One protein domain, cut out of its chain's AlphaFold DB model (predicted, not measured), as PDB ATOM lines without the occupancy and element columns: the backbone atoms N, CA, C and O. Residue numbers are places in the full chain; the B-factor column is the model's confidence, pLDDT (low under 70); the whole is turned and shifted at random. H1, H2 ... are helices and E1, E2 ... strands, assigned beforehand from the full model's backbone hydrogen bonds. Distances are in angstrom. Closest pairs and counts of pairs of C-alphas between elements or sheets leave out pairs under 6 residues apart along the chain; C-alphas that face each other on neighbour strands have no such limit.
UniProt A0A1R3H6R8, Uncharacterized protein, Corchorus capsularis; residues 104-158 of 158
ATOM      1  N   ILE A 104     186.018 178.686 106.935       87.12
ATOM      2  CA  ILE A 104     184.913 178.670 105.975       87.12
ATOM      3  C   ILE A 104     185.382 178.602 104.519       87.12
ATOM      4  O   ILE A 104     184.813 177.856 103.727       87.12
ATOM      5  N   SER A 105     186.461 179.307 104.183       86.25
ATOM      6  CA  SER A 105     187.103 179.251 102.870       86.25
ATOM      7  C   SER A 105     187.604 177.843 102.556       86.25
ATOM      8  O   SER A 105     187.389 177.331 101.458       86.25
ATOM      9  N   GLY A 106     188.226 177.192 103.545       85.50
ATOM     10  CA  GLY A 106     188.633 175.794 103.441       85.50
ATOM     11  C   GLY A 106     187.435 174.870 103.233       85.50
ATOM     12  O   GLY A 106     187.409 174.114 102.269       85.50
ATOM     13  N   ALA A 107     186.407 174.986 104.079       87.75
ATOM     14  CA  ALA A 107     185.202 174.167 103.988       87.75
ATOM     15  C   ALA A 107     184.507 174.311 102.625       87.75
ATOM     16  O   ALA A 107     184.124 173.316 102.021       87.75
ATOM     17  N   TYR A 108     184.402 175.526 102.088       87.81
ATOM     18  CA  TYR A 108     183.786 175.772 100.784       87.81
ATOM     19  C   TYR A 108     184.469 174.996  99.645       87.81
ATOM     20  O   TYR A 108     183.809 174.590  98.682       87.81
ATOM     21  N   LEU A 109     185.783 174.784  99.754       84.88
ATOM     22  CA  LEU A 109     186.594 174.061  98.776       84.88
ATOM     23  C   LEU A 109     186.612 172.548  99.001       84.88
ATOM     24  O   LEU A 109     186.654 171.801  98.030       84.88
ATOM     25  N   THR A 110     186.613 172.095 100.256       84.19
ATOM     26  CA  THR A 110     186.999 170.713 100.589       84.19
ATOM     27  C   THR A 110     185.891 169.861 101.197       84.19
ATOM     28  O   THR A 110     186.121 168.675 101.440       84.19
ATOM     29  N   VAL A 111     184.694 170.407 101.454       88.50
ATOM     30  CA  VAL A 111     183.601 169.597 102.018       88.50
ATOM     31  C   VAL A 111     183.254 168.417 101.102       88.50
ATOM     32  O   VAL A 111     183.187 168.594  99.885       88.50
ATOM     33  N   PRO A 112     182.926 167.235 101.660       85.31
ATOM     34  CA  PRO A 112     182.582 166.051 100.867       85.31
ATOM     35  C   PRO A 112     181.438 166.269  99.868       85.31
ATOM     36  O   PRO A 112     181.389 165.605  98.836       85.31
ATOM     37  N   ALA A 113     180.548 167.235 100.133       87.62
ATOM     38  CA  ALA A 113     179.489 167.643  99.210       87.62
ATOM     39  C   ALA A 113     180.011 168.072  97.821       87.62
ATOM     40  O   ALA A 113     179.268 168.009  96.848       87.62
ATOM     41  N   ARG A 114     181.292 168.455  97.703       85.00
ATOM     42  CA  ARG A 114     181.958 168.764  96.427       85.00
ATOM     43  C   ARG A 114     182.208 167.549  95.533       85.00
ATOM     44  O   ARG A 114     182.429 167.738  94.346       85.00
ATOM     45  N   LEU A 115     182.162 166.333  96.079       78.88
ATOM     46  CA  LEU A 115     182.461 165.084  95.364       78.88
ATOM     47  C   LEU A 115     181.203 164.242  95.076       78.88
ATOM     48  O   LEU A 115     181.291 163.131  94.559       78.88
ATOM     49  N   GLN A 116     180.012 164.748  95.415       67.00
ATOM     50  CA  GLN A 116     178.760 163.982  95.341       67.00
ATOM     51  C   GLN A 116     178.291 163.663  93.909       67.00
ATOM     52  O   GLN A 116     177.416 162.820  93.739       67.00
ATOM     53  N   SER A 117     178.879 164.273  92.876       62.38
ATOM     54  CA  SER A 117     178.529 164.057  91.462       62.38
ATOM     55  C   SER A 117     179.206 162.835  90.816       62.38
ATOM     56  O   SER A 117     179.105 162.658  89.604       62.38
ATOM     57  N   GLY A 118     179.926 162.003  91.581       62.09
ATOM     58  CA  GLY A 118     180.733 160.905  91.024       62.09
ATOM     59  C   GLY A 118     181.992 161.383  90.285       62.09
ATOM     60  O   GLY A 118     182.690 160.581  89.668       62.09
ATOM     61  N   GLN A 119     182.286 162.682  90.352       63.00
ATOM     62  CA  GLN A 119     183.511 163.284  89.841       63.00
ATOM     63  C   GLN A 119     184.625 163.204  90.891       63.00
ATOM     64  O   GLN A 119     184.378 163.301  92.093       63.00
ATOM     65  N   VAL A 120     185.865 163.052  90.419       69.62
ATOM     66  CA  VAL A 120     187.065 163.045  91.274       69.62
ATOM     67  C   VAL A 120     187.376 164.453  91.794       69.62
ATOM     68  O   VAL A 120     187.881 164.593  92.904       69.62
ATOM     69  N   GLU A 121     187.032 165.489  91.022       76.31
ATOM     70  CA  GLU A 121     187.266 166.897  91.355       76.31
ATOM     71  C   GLU A 121     186.114 167.789  90.849       76.31
ATOM     72  O   GLU A 121     185.545 167.502  89.790       76.31
ATOM     73  N   PRO A 122     185.765 168.871  91.575       80.56
ATOM     74  CA  PRO A 122     184.737 169.822  91.154       80.56
ATOM     75  C   PRO A 122     185.180 170.634  89.929       80.56
ATOM     76  O   PRO A 122     186.333 171.061  89.835       80.56
ATOM     77  N   SER A 123     184.253 170.920  89.010       84.06
ATOM     78  CA  SER A 123     184.528 171.815  87.882       84.06
ATOM     79  C   SER A 123     184.656 173.277  88.331       84.06
ATOM     80  O   SER A 123     184.203 173.672  89.407       84.06
ATOM     81  N   VAL A 124     185.220 174.131  87.469       82.44
ATOM     82  CA  VAL A 124     185.300 175.583  87.725       82.44
ATOM     83  C   VAL A 124     183.914 176.191  87.966       82.44
ATOM     84  O   VAL A 124     183.772 177.089  88.794       82.44
ATOM     85  N   ASP A 125     182.882 175.709  87.273       84.38
ATOM     86  CA  ASP A 125     181.519 176.209  87.459       84.38
ATOM     87  C   ASP A 125     180.876 175.708  88.756       84.38
ATOM     88  O   ASP A 125     180.095 176.442  89.366       84.38
ATOM     89  N   ASP A 126     181.265 174.526  89.238       85.06
ATOM     90  CA  ASP A 126     180.856 174.041  90.560       85.06
ATOM     91  C   ASP A 126     181.454 174.907  91.670       85.06
ATOM     92  O   ASP A 126     180.777 175.228  92.648       85.06
ATOM     93  N   LEU A 127     182.702 175.356  91.504       85.38
ATOM     94  CA  LEU A 127     183.378 176.237  92.459       85.38
ATOM     95  C   LEU A 127     182.707 177.619  92.575       85.38
ATOM     96  O   LEU A 127     182.730 178.233  93.646       85.38
ATOM     97  N   LYS A 128     182.028 178.096  91.527       86.81
ATOM     98  CA  LYS A 128     181.280 179.367  91.556       86.81
ATOM     99  C   LYS A 128     180.002 179.312  92.395       86.81
ATOM    100  O   LYS A 128     179.429 180.366  92.663       86.81
ATOM    101  N   LYS A 129     179.548 178.123  92.795       88.06
ATOM    102  CA  LYS A 129     178.328 177.920  93.587       88.06
ATOM    103  C   LYS A 129     178.676 177.293  94.937       88.06
ATOM    104  O   LYS A 129     179.614 176.487  95.008       88.06
ATOM    105  N   PRO A 130     177.943 177.617  96.014       87.69
ATOM    106  CA  PRO A 130     178.154 176.963  97.295       87.69
ATOM    107  C   PRO A 130     177.927 175.446  97.171       87.69
ATOM    108  O   PRO A 130     177.081 175.023  96.379       87.69
ATOM    109  N   PRO A 131     178.674 174.619  97.929       87.88
ATOM    110  CA  PRO A 131     178.394 173.191  98.010       87.88
ATOM    111  C   PRO A 131     176.957 172.938  98.478       87.88
ATOM    112  O   PRO A 131     176.352 173.777  99.152       87.88
ATOM    113  N   LEU A 132     176.425 171.753  98.177       86.94
ATOM    114  CA  LEU A 132     175.110 171.360  98.674       86.94
ATOM    115  C   LEU A 132     175.066 171.471 100.207       86.94
ATOM    116  O   LEU A 132     175.963 170.983 100.898       86.94
ATOM    117  N   SER A 133     174.021 172.123 100.721       87.69
ATOM    118  CA  SER A 133     173.800 172.345 102.157       87.69
ATOM    119  C   SER A 133     174.894 173.150 102.871       87.69
ATOM    120  O   SER A 133     175.016 173.075 104.094       87.69
ATOM    121  N   PHE A 134     175.692 173.933 102.140       88.62
ATOM    122  CA  PHE A 134     176.638 174.853 102.763       88.62
ATOM    123  C   PHE A 134     175.889 175.962 103.524       88.62
ATOM    124  O   PHE A 134     174.865 176.446 103.032       88.62
ATOM    125  N   PRO A 135     176.359 176.373 104.716       87.25
ATOM    126  CA  PRO A 135     175.693 177.409 105.496       87.25
ATOM    127  C   PRO A 135     175.582 178.726 104.719       87.25
ATOM    128  O   PRO A 135     176.474 179.094 103.950       87.25
ATOM    129  N   GLN A 136     174.494 179.462 104.956       85.12
ATOM    130  CA  GLN A 136     174.357 180.829 104.460       85.12
ATOM    131  C   GLN A 136     175.391 181.716 105.146       85.12
ATOM    132  O   GLN A 136     175.331 181.923 106.356       85.12
ATOM    133  N   THR A 137     176.347 182.220 104.374       82.94
ATOM    134  CA  THR A 137     177.451 183.047 104.868       82.94
ATOM    135  C   THR A 137     177.760 184.162 103.873       82.94
ATOM    136  O   THR A 137     177.209 184.173 102.772       82.94
ATOM    137  N   SER A 138     178.653 185.088 104.238       79.69
ATOM    138  CA  SER A 138     179.164 186.100 103.302       79.69
ATOM    139  C   SER A 138     179.866 185.463 102.098       79.69
ATOM    140  O   SER A 138     179.873 186.044 101.016       79.69
ATOM    141  N   LEU A 139     180.394 184.246 102.259       79.06
ATOM    142  CA  LEU A 139     181.085 183.502 101.222       79.06
ATOM    143  C   LEU A 139     180.117 182.802 100.265       79.06
ATOM    144  O   LEU A 139     179.656 181.689 100.521       79.06
ATOM    145  N   THR A 140     179.853 183.440  99.128       76.44
ATOM    146  CA  THR A 140     178.836 182.958  98.177       76.44
ATOM    147  C   THR A 140     179.408 182.360  96.894       76.44
ATOM    148  O   THR A 140     178.728 181.564  96.248       76.44
ATOM    149  N   SER A 141     180.640 182.716  96.514       78.88
ATOM    150  CA  SER A 141     181.234 182.277  95.248       78.88
ATOM    151  C   SER A 141     182.764 182.351  95.241       78.88
ATOM    152  O   SER A 141     183.361 183.231  95.875       78.88
ATOM    153  N   LEU A 142     183.396 181.459  94.468       79.94
ATOM    154  CA  LEU A 142     184.775 181.617  94.006       79.94
ATOM    155  C   LEU A 142     184.791 182.295  92.637       79.94
ATOM    156  O   LEU A 142     184.101 181.864  91.713       79.94
ATOM    157  N   LYS A 143     185.629 183.322  92.481       71.25
ATOM    158  CA  LYS A 143     185.848 183.948  91.173       71.25
ATOM    159  C   LYS A 143     186.914 183.199  90.389       71.25
ATOM    160  O   LYS A 143     187.927 182.778  90.946       71.25
ATOM    161  N   ALA A 144     186.694 183.090  89.081       69.12
ATOM    162  CA  ALA A 144     187.744 182.659  88.176       69.12
ATOM    163  C   ALA A 144     188.930 183.624  88.277       69.12
ATOM    164  O   ALA A 144     188.764 184.831  88.475       69.12
ATOM    165  N   PHE A 145     190.131 183.077  88.148       68.44
ATOM    166  CA  PHE A 145     191.340 183.877  88.123       68.44
ATOM    167  C   PHE A 145     191.299 184.864  86.943       68.44
ATOM    168  O   PHE A 145     191.093 184.459  85.798       68.44
ATOM    169  N   HIS A 146     191.538 186.148  87.215       62.75
ATOM    170  CA  HIS A 146     191.724 187.170  86.184       62.75
ATOM    171  C   HIS A 146     193.194 187.620  86.140       62.75
ATOM    172  O   HIS A 146     193.810 187.770  87.202       62.75
ATOM    173  N   PRO A 147     193.772 187.888  84.952       54.38
ATOM    174  CA  PRO A 147     195.107 188.474  84.843       54.38
ATOM    175  C   PRO A 147     195.214 189.759  85.682       54.38
ATOM    176  O   PRO A 147     194.388 190.655  85.546       54.38
ATOM    177  N   GLY A 148     196.204 189.827  86.581       58.59
ATOM    178  CA  GLY A 148     196.374 190.920  87.556       58.59
ATOM    179  C   GLY A 148     195.941 190.578  88.987       58.59
ATOM    180  O   GLY A 148     196.249 191.318  89.921       58.59
ATOM    181  N   SER A 149     195.297 189.430  89.188       54.62
ATOM    182  CA  SER A 149     194.958 188.946  90.522       54.62
ATOM    183  C   SER A 149     196.188 188.296  91.189       54.62
ATOM    184  O   SER A 149     196.912 187.528  90.562       54.62
ATOM    185  N   ARG A 150     196.467 188.633  92.455       52.88
ATOM    186  CA  ARG A 150     197.641 188.179  93.234       52.88
ATOM    187  C   ARG A 150     197.498 186.788  93.873       52.88
ATOM    188  O   ARG A 150     198.512 186.193  94.225       52.88
ATOM    189  N   PHE A 151     196.278 186.269  94.021       51.22
ATOM    190  CA  PHE A 151     196.012 184.946  94.599       51.22
ATOM    191  C   PHE A 151     195.294 184.027  93.606       51.22
ATOM    192  O   PHE A 151     194.562 184.475  92.738       51.22
ATOM    193  N   VAL A 152     195.487 182.716  93.718       51.75
ATOM    194  CA  VAL A 152     194.795 181.748  92.843       51.75
ATOM    195  C   VAL A 152     193.356 181.480  93.327       51.75
ATOM    196  O   VAL A 152     192.514 181.036  92.556       51.75
ATOM    197  N   LEU A 153     193.048 181.811  94.587       53.88
ATOM    198  CA  LEU A 153     191.737 181.620  95.210       53.88
ATOM    199  C   LEU A 153     191.195 182.964  95.704       53.88
ATOM    200  O   LEU A 153     191.764 183.570  96.612       53.88
ATOM    201  N   TYR A 154     190.092 183.414  95.104       54.41
ATOM    202  CA  TYR A 154     189.359 184.604  95.525       54.41
ATOM    203  C   TYR A 154     187.973 184.232  95.999       54.41
ATOM    204  O   TYR A 154     187.137 183.761  95.230       54.41
ATOM    205  N   PHE A 155     187.752 184.513  97.267       53.56
ATOM    206  CA  PHE A 155     186.483 184.400  97.945       53.56
ATOM    207  C   PHE A 155     185.768 185.751  97.864       53.56
ATOM    208  O   PHE A 155     186.351 186.770  98.229       53.56
ATOM    209  N   GLN A 156     184.546 185.781  97.325       44.06
ATOM    210  CA  GLN A 156     183.724 186.990  97.337       44.06
ATOM    211  C   GLN A 156     182.877 187.023  98.610       44.06
ATOM    212  O   GLN A 156     182.103 186.097  98.855       44.06
ATOM    213  N   GLU A 157     183.018 188.108  99.367       45.06
ATOM    214  CA  GLU A 157     182.090 188.507 100.424       45.06
ATOM    215  C   GLU A 157     181.089 189.531  99.858       45.06
ATOM    216  O   GLU A 157     181.416 190.243  98.899       45.06
ATOM    217  N   LEU A 158     179.858 189.538 100.380       42.41
ATOM    218  CA  LEU A 158     178.841 190.562 100.093       42.41
ATOM    219  C   LEU A 158     179.115 191.847 100.877       42.41
ATOM    220  O   LEU A 158     179.445 191.723 102.078       42.41
TER     221      LEU A 158
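This is residues 104 to 158 of the 158 residues of an uncharacterized protein of Corchorus capsularis (UniProt A0A1R3H6R8). This is a small body with little regular structure: a short hairpin, E1 and E2, its loop at one end of the long axis, with three small helices, H1, H2 and H3, and one long link, residues 128 to 140, among the parts that make the rest. There are 55 printed residues, with H1, H2, H3, E1, E2 in that order, a mixed class, and 21 residues in named elements. It is compact, with a radius of gyration of the C-alphas of 11.4 A and spans of 34 by 24 by 15 A.

E1, residues 141 to 143, and E2, residues 154 to 156, form an antiparallel hairpin; N 143 and O 154, 3.2 A apart, are within hydrogen-bond range. The closest C-alphas of E1 and H3, residues 124 to 127, are Leu 142 and Leu 127, 5.8 A apart. H1, residues 104 to 110, is close to but not clearly touching H3, the closest C-alphas, Leu 109 and Leu 127, being 7.4 A apart. H2, residues 112 to 115, is apart from both strands. In H1 every O i to N i+4 pair is within range; H2 and H3 are too short for one.

H1 spans 9.8 A from C-alpha 104 at (184.913, 178.670, 105.975); H2 spans 5.6 A, H3 5.2 A, E1 and E2 6.4 A each, and E2 ends at C-alpha 156 at (183.724, 186.990, 97.337).

The printed part has no cut; the H3 to E1 link is long. Residues 116 to 120 and 144 to 158 have pLDDT under 70.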